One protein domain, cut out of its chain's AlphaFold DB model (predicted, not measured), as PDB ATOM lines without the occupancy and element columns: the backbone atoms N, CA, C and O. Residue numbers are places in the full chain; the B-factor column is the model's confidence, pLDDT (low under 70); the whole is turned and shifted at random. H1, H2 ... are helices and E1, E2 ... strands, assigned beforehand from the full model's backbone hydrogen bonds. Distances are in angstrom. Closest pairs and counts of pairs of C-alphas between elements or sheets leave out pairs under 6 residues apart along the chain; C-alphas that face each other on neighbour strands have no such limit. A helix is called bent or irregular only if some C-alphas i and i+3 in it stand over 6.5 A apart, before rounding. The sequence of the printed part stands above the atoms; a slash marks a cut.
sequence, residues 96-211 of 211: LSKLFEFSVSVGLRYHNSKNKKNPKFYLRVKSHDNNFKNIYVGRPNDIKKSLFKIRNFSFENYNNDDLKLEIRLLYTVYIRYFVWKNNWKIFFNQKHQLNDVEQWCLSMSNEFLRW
ATOM      1  N   LEU A  96     216.556 148.544 209.535       84.00
ATOM      2  CA  LEU A  96     215.428 147.902 208.861       84.00
ATOM      3  C   LEU A  96     215.804 146.518 208.321       84.00
ATOM      4  O   LEU A  96     215.071 145.558 208.531       84.00
ATOM      5  N   SER A  97     216.967 146.378 207.682       84.44
ATOM      6  CA  SER A  97     217.434 145.105 207.122       84.44
ATOM      7  C   SER A  97     217.670 144.062 208.207       84.44
ATOM      8  O   SER A  97     217.385 142.887 207.996       84.44
ATOM      9  N   LYS A  98     218.139 144.494 209.382       84.25
ATOM     10  CA  LYS A  98     218.379 143.630 210.542       84.25
ATOM     11  C   LYS A  98     217.103 142.925 211.018       84.25
ATOM     12  O   LYS A  98     217.176 141.787 211.469       84.25
ATOM     13  N   LEU A  99     215.933 143.554 210.859       83.19
ATOM     14  CA  LEU A  99     214.639 142.942 211.193       83.19
ATOM     15  C   LEU A  99     214.314 141.734 210.306       83.19
ATOM     16  O   LEU A  99     213.628 140.815 210.751       83.19
ATOM     17  N   PHE A 100     214.827 141.712 209.077       86.56
ATOM     18  CA  PHE A 100     214.610 140.643 208.099       86.56
ATOM     19  C   PHE A 100     215.824 139.726 207.945       86.56
ATOM     20  O   PHE A 100     215.841 138.859 207.070       86.56
ATOM     21  N   GLU A 101     216.842 139.897 208.787       90.44
ATOM     22  CA  GLU A 101     218.029 139.060 208.784       90.44
ATOM     23  C   GLU A 101     217.775 137.790 209.603       90.44
ATOM     24  O   GLU A 101     217.514 137.814 210.810       90.44
ATOM     25  N   PHE A 102     217.830 136.651 208.920       94.94
ATOM     26  CA  PHE A 102     217.717 135.335 209.528       94.94
ATOM     27  C   PHE A 102     218.413 134.288 208.670       94.94
ATOM     28  O   PHE A 102     218.719 134.499 207.496       94.94
ATOM     29  N   SER A 103     218.638 133.127 209.269       95.88
ATOM     30  CA  SER A 103     219.159 131.955 208.577       95.88
ATOM     31  C   SER A 103     218.147 130.819 208.602       95.88
ATOM     32  O   SER A 103     217.398 130.639 209.567       95.88
ATOM     33  N   VAL A 104     218.152 130.044 207.520       96.56
ATOM     34  CA  VAL A 104     217.311 128.865 207.339       96.56
ATOM     35  C   VAL A 104     218.206 127.682 207.012       96.56
ATOM     36  O   VAL A 104     218.935 127.693 206.021       96.56
ATOM     37  N   SER A 105     218.149 126.650 207.845       96.69
ATOM     38  CA  SER A 105     218.846 125.382 207.626       96.69
ATOM     39  C   SER A 105     217.832 124.256 207.494       96.69
ATOM     40  O   SER A 105     216.981 124.094 208.366       96.69
ATOM     41  N   VAL A 106     217.925 123.465 206.426       97.25
ATOM     42  CA  VAL A 106     217.058 122.300 206.216       97.25
ATOM     43  C   VAL A 106     217.850 121.035 206.525       97.25
ATOM     44  O   VAL A 106     218.852 120.737 205.877       97.25
ATOM     45  N   GLY A 107     217.400 120.294 207.531       95.56
ATOM     46  CA  GLY A 107     217.986 119.031 207.955       95.56
ATOM     47  C   GLY A 107     217.056 117.850 207.698       95.56
ATOM     48  O   GLY A 107     215.837 117.994 207.600       95.56
ATOM     49  N   LEU A 108     217.650 116.661 207.643       93.88
ATOM     50  CA  LEU A 108     216.928 115.395 207.623       93.88
ATOM     51  C   LEU A 108     217.044 114.725 208.986       93.88
ATOM     52  O   LEU A 108     218.120 114.693 209.584       93.88
ATOM     53  N   ARG A 109     215.942 114.152 209.456       90.62
ATOM     54  CA  ARG A 109     215.937 113.215 210.577       90.62
ATOM     55  C   ARG A 109     215.441 111.862 210.102       90.62
ATOM     56  O   ARG A 109     214.495 111.777 209.322       90.62
ATOM     57  N   TYR A 110     216.064 110.815 210.617       88.44
ATOM     58  CA  TYR A 110     215.705 109.431 210.341       88.44
ATOM     59  C   TYR A 110     215.220 108.793 211.635       88.44
ATOM     60  O   TYR A 110     215.796 109.037 212.692       88.44
ATOM     61  N   HIS A 111     214.166 107.979 211.558       75.56
ATOM     62  CA  HIS A 111     213.674 107.243 212.725       75.56
ATOM     63  C   HIS A 111     214.677 106.173 213.183       75.56
ATOM     64  O   HIS A 111     214.856 105.952 214.372       75.56
ATOM     65  N   ASN A 112     215.352 105.521 212.232       76.38
ATOM     66  CA  ASN A 112     216.440 104.586 212.496       76.38
ATOM     67  C   ASN A 112     217.677 105.038 211.710       76.38
ATOM     68  O   ASN A 112     217.672 105.026 210.474       76.38
ATOM     69  N   SER A 113     218.722 105.451 212.428       69.06
ATOM     70  CA  SER A 113     219.966 105.974 211.855       69.06
ATOM     71  C   SER A 113     220.705 104.952 210.989       69.06
ATOM     72  O   SER A 113     221.368 105.354 210.035       69.06
ATOM     73  N   LYS A 114     220.542 103.648 211.262       73.25
ATOM     74  CA  LYS A 114     221.230 102.567 210.538       73.25
ATOM     75  C   LYS A 114     220.691 102.371 209.120       73.25
ATOM     76  O   LYS A 114     221.467 102.236 208.185       73.25
ATOM     77  N   ASN A 115     219.368 102.422 208.946       70.25
ATOM     78  CA  ASN A 115     218.737 102.093 207.663       70.25
ATOM     79  C   ASN A 115     218.398 103.321 206.804       70.25
ATOM     80  O   ASN A 115     218.000 103.144 205.657       70.25
ATOM     81  N   LYS A 116     218.502 104.551 207.343       78.50
ATOM     82  CA  LYS A 116     218.142 105.827 206.677       78.50
ATOM     83  C   LYS A 116     216.805 105.792 205.902       78.50
ATOM     84  O   LYS A 116     216.579 106.583 204.988       78.50
ATOM     85  N   LYS A 117     215.888 104.898 206.283       78.75
ATOM     86  CA  LYS A 117     214.562 104.758 205.674       78.75
ATOM     87  C   LYS A 117     213.628 105.834 206.225       78.75
ATOM     88  O   LYS A 117     213.713 106.191 207.401       78.75
ATOM     89  N   ASN A 118     212.720 106.316 205.377       83.56
ATOM     90  CA  ASN A 118     211.673 107.286 205.716       83.56
ATOM     91  C   ASN A 118     212.209 108.593 206.340       83.56
ATOM     92  O   ASN A 118     211.901 108.893 207.499       83.56
ATOM     93  N   PRO A 119     213.016 109.375 205.594       91.56
ATOM     94  CA  PRO A 119     213.486 110.670 206.062       91.56
ATOM     95  C   PRO A 119     212.325 111.621 206.368       91.56
ATOM     96  O   PRO A 119     211.299 111.645 205.686       91.56
ATOM     97  N   LYS A 120     212.530 112.446 207.390       94.94
ATOM     98  CA  LYS A 120     211.662 113.554 207.783       94.94
ATOM     99  C   LYS A 120     212.437 114.857 207.664       94.94
ATOM    100  O   LYS A 120     213.532 114.969 208.220       94.94
ATOM    101  N   PHE A 121     211.869 115.837 206.978       96.88
ATOM    102  CA  PHE A 121     212.469 117.157 206.837       96.88
ATOM    103  C   PHE A 121     212.139 118.035 208.038       96.88
ATOM    104  O   PHE A 121     210.988 118.121 208.478       96.88
ATOM    105  N   TYR A 122     213.167 118.707 208.543       96.81
ATOM    106  CA  TYR A 122     213.054 119.716 209.584       96.81
ATOM    107  C   TYR A 122     213.771 120.982 209.143       96.81
ATOM    108  O   TYR A 122     214.882 120.936 208.619       96.81
ATOM    109  N   LEU A 123     213.144 122.117 209.407       97.06
ATOM    110  CA  LEU A 123     213.714 123.435 209.214       97.06
ATOM    111  C   LEU A 123     214.207 123.960 210.557       97.06
ATOM    112  O   LEU A 123     213.479 123.885 211.543       97.06
ATOM    113  N   ARG A 124     215.398 124.543 210.605       97.00
ATOM    114  CA  ARG A 124     215.821 125.417 211.696       97.00
ATOM    115  C   ARG A 124     215.872 126.842 211.173       97.00
ATOM    116  O   ARG A 124     216.633 127.129 210.251       97.00
ATOM    117  N   VAL A 125     215.082 127.710 211.787       97.25
ATOM    118  CA  VAL A 125     215.069 129.151 211.529       97.25
ATOM    119  C   VAL A 125     215.736 129.828 212.709       97.25
ATOM    120  O   VAL A 125     215.365 129.546 213.848       97.25
ATOM    121  N   LYS A 126     216.718 130.687 212.451       96.56
ATOM    122  CA  LYS A 126     217.409 131.462 213.486       96.56
ATOM    123  C   LYS A 126     217.392 132.936 213.104       96.56
ATOM    124  O   LYS A 126     217.907 133.272 212.037       96.56
ATOM    125  N   SER A 127     216.796 133.780 213.944       93.81
ATOM    126  CA  SER A 127     216.755 135.230 213.724       93.81
ATOM    127  C   SER A 127     218.113 135.871 214.016       93.81
ATOM    128  O   SER A 127     218.989 135.247 214.627       93.81
ATOM    129  N   HIS A 128     218.277 137.131 213.609       88.94
ATOM    130  CA  HIS A 128     219.442 137.943 213.958       88.94
ATOM    131  C   HIS A 128     219.735 137.930 215.473       88.94
ATOM    132  O   HIS A 128     220.886 137.806 215.887       88.94
ATOM    133  N   ASP A 129     218.700 137.986 216.315       87.88
ATOM    134  CA  ASP A 129     218.838 138.028 217.780       87.88
ATOM    135  C   ASP A 129     219.087 136.645 218.411       87.88
ATOM    136  O   ASP A 129     218.828 136.422 219.589       87.88
ATOM    137  N   ASN A 130     219.584 135.689 217.622       87.50
ATOM    138  CA  ASN A 130     219.939 134.324 218.013       87.50
ATOM    139  C   ASN A 130     218.800 133.426 218.526       87.50
ATOM    140  O   ASN A 130     219.054 132.252 218.812       87.50
ATOM    141  N   ASN A 131     217.555 133.903 218.555       93.06
ATOM    142  CA  ASN A 131     216.388 133.058 218.802       93.06
ATOM    143  C   ASN A 131     216.220 132.050 217.664       93.06
ATOM    144  O   ASN A 131     216.402 132.390 216.492       93.06
ATOM    145  N   PHE A 132     215.865 130.807 217.991       95.19
ATOM    146  CA  PHE A 132     215.693 129.764 216.987       95.19
ATOM    147  C   PHE A 132     214.405 128.966 217.164       95.19
ATOM    148  O   PHE A 132     213.907 128.770 218.269       95.19
ATOM    149  N   LYS A 133     213.903 128.449 216.043       96.00
ATOM    150  CA  LYS A 133     212.749 127.554 215.979       96.00
ATOM    151  C   LYS A 133     213.053 126.379 215.076       96.00
ATOM    152  O   LYS A 133     213.569 126.560 213.975       96.00
ATOM    153  N   ASN A 134     212.696 125.185 215.532       96.69
ATOM    154  CA  ASN A 134     212.682 124.006 214.682       96.69
ATOM    155  C   ASN A 134     211.248 123.762 214.203       96.69
ATOM    156  O   ASN A 134     210.330 123.689 215.018       96.69
ATOM    157  N   ILE A 135     211.062 123.617 212.898       97.00
ATOM    158  CA  ILE A 135     209.770 123.369 212.261       97.00
ATOM    159  C   ILE A 135     209.842 121.999 211.598       97.00
ATOM    160  O   ILE A 135     210.767 121.714 210.839       97.00
ATOM    161  N   TYR A 136     208.882 121.130 211.900       96.12
ATOM    162  CA  TYR A 136     208.698 119.901 211.137       96.12
ATOM    163  C   TYR A 136     208.007 120.240 209.817       96.12
ATOM    164  O   TYR A 136     206.928 120.826 209.832       96.12
ATOM    165  N   VAL A 137     208.635 119.880 208.700       96.25
ATOM    166  CA  VAL A 137     208.115 120.196 207.364       96.25
ATOM    167  C   VAL A 137     207.267 119.043 206.837       96.25
ATOM    168  O   VAL A 137     206.146 119.260 206.399       96.25
ATOM    169  N   GLY A 138     207.769 117.809 206.898       95.56
ATOM    170  CA  GLY A 138     207.048 116.653 206.364       95.56
ATOM    171  C   GLY A 138     207.961 115.544 205.858       95.56
ATOM    172  O   GLY A 138     209.180 115.566 206.069       95.56
ATOM    173  N   ARG A 139     207.367 114.558 205.183       95.38
ATOM    174  CA  ARG A 139     208.097 113.516 204.445       95.38
ATOM    175  C   ARG A 139     208.308 113.955 202.989       95.38
ATOM    176  O   ARG A 139     207.535 114.778 202.501       95.38
ATOM    177  N   PRO A 140     209.296 113.390 202.266       95.19
ATOM    178  CA  PRO A 140     209.561 113.748 200.872       95.19
ATOM    179  C   PRO A 140     208.313 113.750 199.979       95.19
ATOM    180  O   PRO A 140     208.092 114.705 199.246       95.19
ATOM    181  N   ASN A 141     207.471 112.715 200.071       94.62
ATOM    182  CA  ASN A 141     206.287 112.591 199.218       94.62
ATOM    183  C   ASN A 141     205.236 113.667 199.513       94.62
ATOM    184  O   ASN A 141     204.623 114.182 198.582       94.62
ATOM    185  N   ASP A 142     205.050 114.030 200.783       95.19
ATOM    186  CA  ASP A 142     204.112 115.087 201.175       95.19
ATOM    187  C   ASP A 142     204.591 116.439 200.633       95.19
ATOM    188  O   ASP A 142     203.823 117.189 200.041       95.19
ATOM    189  N   ILE A 143     205.899 116.696 200.739       96.69
ATOM    190  CA  ILE A 143     206.536 117.913 200.228       96.69
ATOM    191  C   ILE A 143     206.410 117.999 198.707       96.69
ATOM    192  O   ILE A 143     206.029 119.045 198.192       96.69
ATOM    193  N   LYS A 144     206.673 116.905 197.981       97.06
ATOM    194  CA  LYS A 144     206.505 116.850 196.519       97.06
ATOM    195  C   LYS A 144     205.065 117.159 196.102       97.06
ATOM    196  O   LYS A 144     204.867 117.930 195.170       97.06
ATOM    197  N   LYS A 145     204.070 116.617 196.817       96.38
ATOM    198  CA  LYS A 145     202.647 116.910 196.571       96.38
ATOM    199  C   LYS A 145     202.320 118.386 196.800       96.38
ATOM    200  O   LYS A 145     201.666 118.989 195.955       96.38
ATOM    201  N   SER A 146     202.790 118.975 197.900       96.44
ATOM    202  CA  SER A 146     202.597 120.405 198.169       96.44
ATOM    203  C   SER A 146     203.272 121.287 197.116       96.44
ATOM    204  O   SER A 146     202.647 122.202 196.591       96.44
ATOM    205  N   LEU A 147     204.519 120.987 196.739       95.81
ATOM    206  CA  LEU A 147     205.237 121.733 195.700       95.81
ATOM    207  C   LEU A 147     204.548 121.636 194.334       95.81
ATOM    208  O   LEU A 147     204.451 122.647 193.638       95.81
ATOM    209  N   PHE A 148     204.030 120.457 193.973       96.00
ATOM    210  CA  PHE A 148     203.245 120.273 192.753       96.00
ATOM    211  C   PHE A 148     202.014 121.184 192.741       96.00
ATOM    212  O   PHE A 148     201.796 121.881 191.758       96.00
ATOM    213  N   LYS A 149     201.258 121.258 193.844       94.94
ATOM    214  CA  LYS A 149     200.099 122.160 193.941       94.94
ATOM    215  C   LYS A 149     200.481 123.635 193.801       94.94
ATOM    216  O   LYS A 149     199.759 124.385 193.162       94.94
ATOM    217  N   ILE A 150     201.601 124.045 194.398       94.44
ATOM    218  CA  ILE A 150     202.042 125.448 194.400       94.44
ATOM    219  C   ILE A 150     202.559 125.876 193.022       94.44
ATOM    220  O   ILE A 150     202.284 126.988 192.582       94.44
ATOM    221  N   ARG A 151     203.348 125.027 192.353       90.94
ATOM    222  CA  ARG A 151     204.088 125.399 191.133       90.94
ATOM    223  C   ARG A 151     203.554 124.765 189.850       90.94
ATOM    224  O   ARG A 151     204.055 125.091 188.780       90.94
ATOM    225  N   ASN A 152     202.585 123.858 189.951       90.88
ATOM    226  CA  ASN A 152     202.028 123.094 188.835       90.88
ATOM    227  C   ASN A 152     203.104 122.384 187.980       90.88
ATOM    228  O   ASN A 152     203.056 122.386 186.753       90.88
ATOM    229  N   PHE A 153     204.117 121.809 188.640       90.44
ATOM    230  CA  PHE A 153     205.246 121.107 188.015       90.44
ATOM    231  C   PHE A 153     205.606 119.849 188.816       90.44
ATOM    232  O   PHE A 153     205.497 119.850 190.042       90.44
ATOM    233  N   SER A 154     206.030 118.770 188.147       91.06
ATOM    234  CA  SER A 154     206.363 117.503 188.813       91.06
ATOM    235  C   SER A 154     207.731 117.537 189.499       91.06
ATOM    236  O   SER A 154     208.744 117.875 188.894       91.06
ATOM    237  N   PHE A 155     207.776 117.093 190.756       93.75
ATOM    238  CA  PHE A 155     208.998 116.981 191.564       93.75
ATOM    239  C   PHE A 155     209.418 115.521 191.798       93.75
ATOM    240  O   PHE A 155     210.170 115.220 192.728       93.75
ATOM    241  N   GLU A 156     208.925 114.577 190.995       91.12
ATOM    242  CA  GLU A 156     209.185 113.145 191.195       91.12
ATOM    243  C   GLU A 156     210.677 112.804 191.150       91.12
ATOM    244  O   GLU A 156     211.163 112.116 192.050       91.12
ATOM    245  N   ASN A 157     211.419 113.402 190.215       93.00
ATOM    246  CA  ASN A 157     212.856 113.170 190.034       93.00
ATOM    247  C   ASN A 157     213.745 113.856 191.086       93.00
ATOM    248  O   ASN A 157     214.950 113.624 191.107       93.00
ATOM    249  N   TYR A 158     213.177 114.685 191.969       95.81
ATOM    250  CA  TYR A 158     213.958 115.417 192.966       95.81
ATOM    251  C   TYR A 158     214.419 114.473 194.074       95.81
ATOM    252  O   TYR A 158     213.607 113.772 194.704       95.81
ATOM    253  N   ASN A 159     215.721 114.488 194.343       94.69
ATOM    254  CA  ASN A 159     216.304 113.798 195.486       94.69
ATOM    255  C   ASN A 159     216.136 114.639 196.771       94.69
ATOM    256  O   ASN A 159     215.549 115.722 196.772       94.69
ATOM    257  N   ASN A 160     216.628 114.137 197.908       93.94
ATOM    258  CA  ASN A 160     216.454 114.846 199.176       93.94
ATOM    259  C   ASN A 160     217.199 116.188 199.240       93.94
ATOM    260  O   ASN A 160     216.735 117.078 199.947       93.94
ATOM    261  N   ASP A 161     218.335 116.333 198.563       95.06
ATOM    262  CA  ASP A 161     219.103 117.577 198.549       95.06
ATOM    263  C   ASP A 161     218.447 118.627 197.650       95.06
ATOM    264  O   ASP A 161     218.336 119.782 198.064       95.06
ATOM    265  N   ASP A 162     217.877 118.219 196.513       96.50
ATOM    266  CA  ASP A 162     217.060 119.107 195.675       96.50
ATOM    267  C   ASP A 162     215.833 119.606 196.455       96.50
ATOM    268  O   ASP A 162     215.535 120.802 196.491       96.50
ATOM    269  N   LEU A 163     215.164 118.708 197.189       96.62
ATOM    270  CA  LEU A 163     214.046 119.083 198.059       96.62
ATOM    271  C   LEU A 163     214.468 120.041 199.180       96.62
ATOM    272  O   LEU A 163     213.689 120.925 199.537       96.62
ATOM    273  N   LYS A 164     215.684 119.927 199.739       96.81
ATOM    274  CA  LYS A 164     216.176 120.910 200.726       96.81
ATOM    275  C   LYS A 164     216.240 122.311 200.125       96.81
ATOM    276  O   LYS A 164     215.923 123.268 200.830       96.81
ATOM    277  N   LEU A 165     216.657 122.443 198.865       96.50
ATOM    278  CA  LEU A 165     216.734 123.739 198.193       96.50
ATOM    279  C   LEU A 165     215.342 124.353 198.022       96.50
ATOM    280  O   LEU A 165     215.155 125.511 198.400       96.50
ATOM    281  N   GLU A 166     214.368 123.561 197.570       95.75
ATOM    282  CA  GLU A 166     212.982 124.020 197.410       95.75
ATOM    283  C   GLU A 166     212.334 124.397 198.744       95.75
ATOM    284  O   GLU A 166     211.757 125.476 198.868       95.75
ATOM    285  N   ILE A 167     212.490 123.568 199.783       96.81
ATOM    286  CA  ILE A 167     211.978 123.874 201.129       96.81
ATOM    287  C   ILE A 167     212.611 125.160 201.658       96.81
ATOM    288  O   ILE A 167     211.916 126.005 202.223       96.81
ATOM    289  N   ARG A 168     213.930 125.323 201.489       97.19
ATOM    290  CA  ARG A 168     214.634 126.523 201.946       97.19
ATOM    291  C   ARG A 168     214.094 127.762 201.248       97.19
ATOM    292  O   ARG A 168     213.845 128.749 201.932       97.19
ATOM    293  N   LEU A 169     213.917 127.716 199.929       95.25
ATOM    294  CA  LEU A 169     213.360 128.827 199.161       95.25
ATOM    295  C   LEU A 169     211.942 129.155 199.644       95.25
ATOM    296  O   LEU A 169     211.701 130.275 200.087       95.25
ATOM    297  N   LEU A 170     211.059 128.154 199.662       95.88
ATOM    298  CA  LEU A 170     209.654 128.290 200.045       95.88
ATOM    299  C   LEU A 170     209.478 128.895 201.444       95.88
ATOM    300  O   LEU A 170     208.718 129.842 201.635       95.88
ATOM    301  N   TYR A 171     210.215 128.384 202.430       97.25
ATOM    302  CA  TYR A 171     210.123 128.911 203.786       97.25
ATOM    303  C   TYR A 171     210.818 130.261 203.936       97.25
ATOM    304  O   TYR A 171     210.366 131.063 204.741       97.25
ATOM    305  N   THR A 172     211.886 130.555 203.189       96.31
ATOM    306  CA  THR A 172     212.541 131.873 203.276       96.31
ATOM    307  C   THR A 172     211.573 132.982 202.877       96.31
ATOM    308  O   THR A 172     211.428 133.952 203.621       96.31
ATOM    309  N   VAL A 173     210.879 132.811 201.752       95.50
ATOM    310  CA  VAL A 173     209.934 133.817 201.251       95.50
ATOM    311  C   VAL A 173     208.712 133.944 202.176       95.50
ATOM    312  O   VAL A 173     208.334 135.049 202.564       95.50
ATOM    313  N   TYR A 174     208.188 132.814 202.671       96.81
ATOM    314  CA  TYR A 174     207.112 132.794 203.670       96.81
ATOM    315  C   TYR A 174     207.500 133.500 204.973       96.81
ATOM    316  O   TYR A 174     206.754 134.341 205.468       96.81
ATOM    317  N   ILE A 175     208.670 133.184 205.541       96.12
ATOM    318  CA  ILE A 175     209.129 133.750 206.818       96.12
ATOM    319  C   ILE A 175     209.324 135.259 206.687       96.12
ATOM    320  O   ILE A 175     208.905 135.996 207.578       96.12
ATOM    321  N   ARG A 176     209.911 135.733 205.578       94.75
ATOM    322  CA  ARG A 176     210.057 137.174 205.318       94.75
ATOM    323  C   ARG A 176     208.713 137.877 205.322       94.75
ATOM    324  O   ARG A 176     208.549 138.846 206.061       94.75
ATOM    325  N   TYR A 177     207.753 137.360 204.556       95.31
ATOM    326  CA  TYR A 177     206.405 137.913 204.521       95.31
ATOM    327  C   TYR A 177     205.743 137.891 205.902       95.31
ATOM    328  O   TYR A 177     205.201 138.900 206.355       95.31
ATOM    329  N   PHE A 178     205.820 136.753 206.598       95.75
ATOM    330  CA  PHE A 178     205.202 136.577 207.904       95.75
ATOM    331  C   PHE A 178     205.757 137.572 208.926       95.75
ATOM    332  O   PHE A 178     204.988 138.209 209.643       95.75
ATOM    333  N   VAL A 179     207.084 137.714 208.993       94.44
ATOM    334  CA  VAL A 179     207.755 138.644 209.910       94.44
ATOM    335  C   VAL A 179     207.456 140.093 209.531       94.44
ATOM    336  O   VAL A 179     207.252 140.900 210.432       94.44
ATOM    337  N   TRP A 180     207.370 140.412 208.234       92.94
ATOM    338  CA  TRP A 180     206.987 141.745 207.757       92.94
ATOM    339  C   TRP A 180     205.562 142.132 208.159       92.94
ATOM    340  O   TRP A 180     205.345 143.245 208.629       92.94
ATOM    341  N   LYS A 181     204.592 141.223 208.002       94.38
ATOM    342  CA  LYS A 181     203.199 141.467 208.406       94.38
ATOM    343  C   LYS A 181     202.988 141.438 209.915       94.38
ATOM    344  O   LYS A 181     202.079 142.100 210.404       94.38
ATOM    345  N   ASN A 182     203.788 140.651 210.625       93.88
ATOM    346  CA  ASN A 182     203.651 140.419 212.055       93.88
ATOM    347  C   ASN A 182     204.926 140.876 212.775       93.88
ATOM    348  O   ASN A 182     205.179 142.068 212.903       93.88
ATOM    349  N   ASN A 183     205.702 139.928 213.306       93.56
ATOM    350  CA  ASN A 183     207.035 140.115 213.876       93.56
ATOM    351  C   ASN A 183     207.615 138.747 214.282       93.56
ATOM    352  O   ASN A 183     206.929 137.718 214.275       93.56
ATOM    353  N   TRP A 184     208.876 138.744 214.714       95.00
ATOM    354  CA  TRP A 184     209.555 137.548 215.214       95.00
ATOM    355  C   TRP A 184     208.903 136.925 216.452       95.00
ATOM    356  O   TRP A 184     208.871 135.701 216.556       95.00
ATOM    357  N   LYS A 185     208.358 137.722 217.381       94.62
ATOM    358  CA  LYS A 185     207.735 137.198 218.610       94.62
ATOM    359  C   LYS A 185     206.544 136.297 218.276       94.62
ATOM    360  O   LYS A 185     206.439 135.193 218.804       94.62
ATOM    361  N   ILE A 186     205.685 136.737 217.357       96.31
ATOM    362  CA  ILE A 186     204.534 135.952 216.894       96.31
ATOM    363  C   ILE A 186     205.011 134.700 216.148       96.31
ATOM    364  O   ILE A 186     204.529 133.603 216.433       96.31
ATOM    365  N   PHE A 187     206.013 134.834 215.273       96.44
ATOM    366  CA  PHE A 187     206.602 133.699 214.552       96.44
ATOM    367  C   PHE A 187     207.127 132.611 215.510       96.44
ATOM    368  O   PHE A 187     206.872 131.412 215.361       96.44
ATOM    369  N   PHE A 188     207.831 133.001 216.574       96.06
ATOM    370  CA  PHE A 188     208.347 132.036 217.545       96.06
ATOM    371  C   PHE A 188     207.250 131.345 218.365       96.06
ATOM    372  O   PHE A 188     207.455 130.197 218.770       96.06
ATOM    373  N   ASN A 189     206.059 131.932 218.475       95.69
ATOM    374  CA  ASN A 189     204.943 131.366 219.233       95.69
ATOM    375  C   ASN A 189     203.977 130.509 218.393       95.69
ATOM    376  O   ASN A 189     203.334 129.615 218.938       95.69
ATOM    377  N   GLN A 190     203.889 130.714 217.074       95.62
ATOM    378  CA  GLN A 190     202.918 130.012 216.216       95.62
ATOM    379  C   GLN A 190     203.482 128.766 215.525       95.62
ATOM    380  O   GLN A 190     204.681 128.641 215.303       95.62
ATOM    381  N   LYS A 191     202.641 127.790 215.179       95.50
ATOM    382  CA  LYS A 191     203.083 126.686 214.310       95.50
ATOM    383  C   LYS A 191     203.138 127.188 212.861       95.50
ATOM    384  O   LYS A 191     202.340 128.026 212.475       95.50
ATOM    385  N   HIS A 192     204.094 126.671 212.096       96.44
ATOM    386  CA  HIS A 192     204.297 127.017 210.685       96.44
ATOM    387  C   HIS A 192     204.419 125.724 209.885       96.44
ATOM    388  O   HIS A 192     205.510 125.350 209.461       96.44
ATOM    389  N   GLN A 193     203.333 124.959 209.821       95.19
ATOM    390  CA  GLN A 193     203.334 123.660 209.156       95.19
ATOM    391  C   GLN A 193     203.364 123.842 207.638       95.19
ATOM    392  O   GLN A 193     202.990 124.889 207.115       95.19
ATOM    393  N   LEU A 194     203.757 122.793 206.911       97.00
ATOM    394  CA  LEU A 194     203.782 122.819 205.447       97.00
ATOM    395  C   LEU A 194     202.426 123.205 204.840       97.00
ATOM    396  O   LEU A 194     202.408 123.943 203.865       97.00
ATOM    397  N   ASN A 195     201.315 122.766 205.439       96.38
ATOM    398  CA  ASN A 195     199.978 123.130 204.972       96.38
ATOM    399  C   ASN A 195     199.708 124.641 205.087       96.38
ATOM    400  O   ASN A 195     199.143 125.225 204.173       96.38
ATOM    401  N   ASP A 196     200.161 125.285 206.167       95.19
ATOM    402  CA  ASP A 196     199.992 126.733 206.360       95.19
ATOM    403  C   ASP A 196     200.763 127.516 205.284       95.19
ATOM    404  O   ASP A 196     200.268 128.492 204.723       95.19
ATOM    405  N   VAL A 197     201.975 127.048 204.965       96.69
ATOM    406  CA  VAL A 197     202.821 127.630 203.915       96.69
ATOM    407  C   VAL A 197     202.233 127.381 202.524       96.69
ATOM    408  O   VAL A 197     202.223 128.292 201.704       96.69
ATOM    409  N   GLU A 198     201.703 126.182 202.265       96.75
ATOM    410  CA  GLU A 198     201.019 125.839 201.011       96.75
ATOM    411  C   GLU A 198     199.826 126.769 200.762       96.75
ATOM    412  O   GLU A 198     199.751 127.386 199.701       96.75
ATOM    413  N   GLN A 199     198.939 126.924 201.749       96.44
ATOM    414  CA  GLN A 199     197.773 127.806 201.633       96.44
ATOM    415  C   GLN A 199     198.181 129.263 201.408       96.44
ATOM    416  O   GLN A 199     197.612 129.941 200.552       96.44
ATOM    417  N   TRP A 200     199.208 129.735 202.119       96.50
ATOM    418  CA  TRP A 200     199.744 131.073 201.896       96.50
ATOM    419  C   TRP A 200     200.267 131.252 200.463       96.50
ATOM    420  O   TRP A 200     199.899 132.226 199.803       96.50
ATOM    421  N   CYS A 201     201.059 130.310 199.945       96.06
ATOM    422  CA  CYS A 201     201.560 130.373 198.571       96.06
ATOM    423  C   CYS A 201     200.424 130.408 197.547       96.06
ATOM    424  O   CYS A 201     200.452 131.242 196.647       96.06
ATOM    425  N   LEU A 202     199.408 129.559 197.711       95.06
ATOM    426  CA  LEU A 202     198.247 129.539 196.819       95.06
ATOM    427  C   LEU A 202     197.465 130.860 196.870       95.06
ATOM    428  O   LEU A 202     197.072 131.371 195.825       95.06
ATOM    429  N   SER A 203     197.312 131.459 198.057       95.19
ATOM    430  CA  SER A 203     196.650 132.765 198.215       95.19
ATOM    431  C   SER A 203     197.409 133.922 197.555       95.19
ATOM    432  O   SER A 203     196.802 134.894 197.120       95.19
ATOM    433  N   MET A 204     198.735 133.802 197.448       92.44
ATOM    434  CA  MET A 204     199.622 134.782 196.814       92.44
ATOM    435  C   MET A 204     199.827 134.533 195.312       92.44
ATOM    436  O   MET A 204     200.504 135.324 194.650       92.44
ATOM    437  N   SER A 205     199.279 133.441 194.763       86.38
ATOM    438  CA  SER A 205     199.541 132.996 193.390       86.38
ATOM    439  C   SER A 205     201.053 132.971 193.100       86.38
ATOM    440  O   SER A 205     201.814 132.464 193.913       86.38
ATOM    441  N   ASN A 206     201.525 133.536 191.985       80.81
ATOM    442  CA  ASN A 206     202.948 133.589 191.627       80.81
ATOM    443  C   ASN A 206     203.740 134.701 192.341       80.81
ATOM    444  O   ASN A 206     204.965 134.763 192.212       80.81
ATOM    445  N   GLU A 207     203.085 135.587 193.097       88.88
ATOM    446  CA  GLU A 207     203.764 136.721 193.736       88.88
ATOM    447  C   GLU A 207     204.535 136.331 194.998       88.88
ATOM    448  O   GLU A 207     205.396 137.090 195.446       88.88
ATOM    449  N   PHE A 208     204.297 135.135 195.548       89.75
ATOM    450  CA  PHE A 208     204.956 134.686 196.777       89.75
ATOM    451  C   PHE A 208     206.491 134.684 196.669       89.75
ATOM    452  O   PHE A 208     207.168 134.927 197.661       89.75
ATOM    453  N   LEU A 209     207.043 134.470 195.465       89.44
ATOM    454  CA  LEU A 209     208.489 134.471 195.203       89.44
ATOM    455  C   LEU A 209     209.129 135.869 195.222       89.44
ATOM    456  O   LEU A 209     210.354 135.965 195.161       89.44
ATOM    457  N   ARG A 210     208.336 136.949 195.279       89.31
ATOM    458  CA  ARG A 210     208.856 138.324 195.390       89.31
ATOM    459  C   ARG A 210     209.320 138.680 196.805       89.31
ATOM    460  O   ARG A 210     210.063 139.650 196.952       89.31
ATOM    461  N   TRP A 211     208.872 137.937 197.815       85.94
ATOM    462  CA  TRP A 211     209.209 138.139 199.228       85.94
ATOM    463  C   TRP A 211     210.567 137.516 199.570       85.94
ATOM    464  O   TRP A 211     211.410 138.160 200.239       85.94
TER     465      TRP A 211
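What this domain is: This is residues 96 to 211 of the 211 residues of an uncharacterized protein of Bacteroidetes bacterium MED-G20 (UniProt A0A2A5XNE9). A strongly twisted wall of three strands is covered on one face by the long helix H3, which runs slantwise under E1 and E2, and by short H4 near the E3 side. H2 and H5 run side by side away from the sheet, H5 crosses H3, and H6 packs on H3 as well; H1 and the loop from E1 to E2 lie at opposite ends of the longest span. The printed part has 116 residues, with six named helices and three named strands in the order H1 E1 E2 E3 H2 H3 H4 H5 H6, and its class is mixed, helices and strands. The sheet, in the order E1 E2 E3, is antiparallel. The whole is compact, with a radius of gyration of the C-alphas of 14.4 A and spans of 44 by 32 by 20 A.

Where its parts are: H1, residues 96 to 99, begins at C-alpha 96 at (215.428, 147.902, 208.861). E1 is residues 102 to 109, 22.2 A long; E2 is 120 to 127, 23.0 A; E3 is 132 to 138, 19.0 A. H2 is residues 140 to 151, 16.1 A. H3, residues 160 to 181, is 31.1 A long and begins at C-alpha 160 at (216.454, 114.846, 199.176). H4 is 184 to 189, and H5 is 194 to 203, 14.2 A. H6, residues 205 to 210, ends at C-alpha 210 at (208.856, 138.324, 195.390); it is irregular, but only just: C-alphas 206 and 209 are 6.7 A apart.

How they stand to each other: E1, E2 and E3 form a meander, each strand the antiparallel neighbour of the one before. In the hairpin E1 and E2, N 105 and O 124 are 2.9 A apart; in the hairpin E2 and E3, N 123 and O 135 are 2.8 A apart, both within hydrogen-bond range. H3, the hub, is over E1 and E2 at a height over the sheet of 7.6 A, its closest C-alphas to E1 being Lys 164 and Val 106, 5.7 A. H4 is on the same face, two layers in all, helices on one face of a sheet. H3 touches H5 with residues 170 to 174 alone, closest C-alphas Tyr 174 and Val 197, 6.7 A, at a steep tilt of 64 degrees. H6 is about perpendicular to H3, 86 degrees, and touches it, closest C-alphas Leu 209 and Val 173, 6.3 A. H2 touches H5 at a shallow tilt of 8 degrees, the same way, closest C-alphas Ile 150 and Leu 202, 6.1 A. H1 touches no helix. Every O i to N i+4 pair is within range in H2, H3, H4 and H5; H6 has 0 of 2, with 1 of 3 O i to N i+3 pairs, and H1 is too short for an i+4 pair.

The domain as a whole: The two C-alphas farthest apart, those of Leu 96 and Asn 115, are 45.9 A apart. The printed part has no cut and no long link. The mean pLDDT of the printed part is 92.7, and residue 113 is under 70.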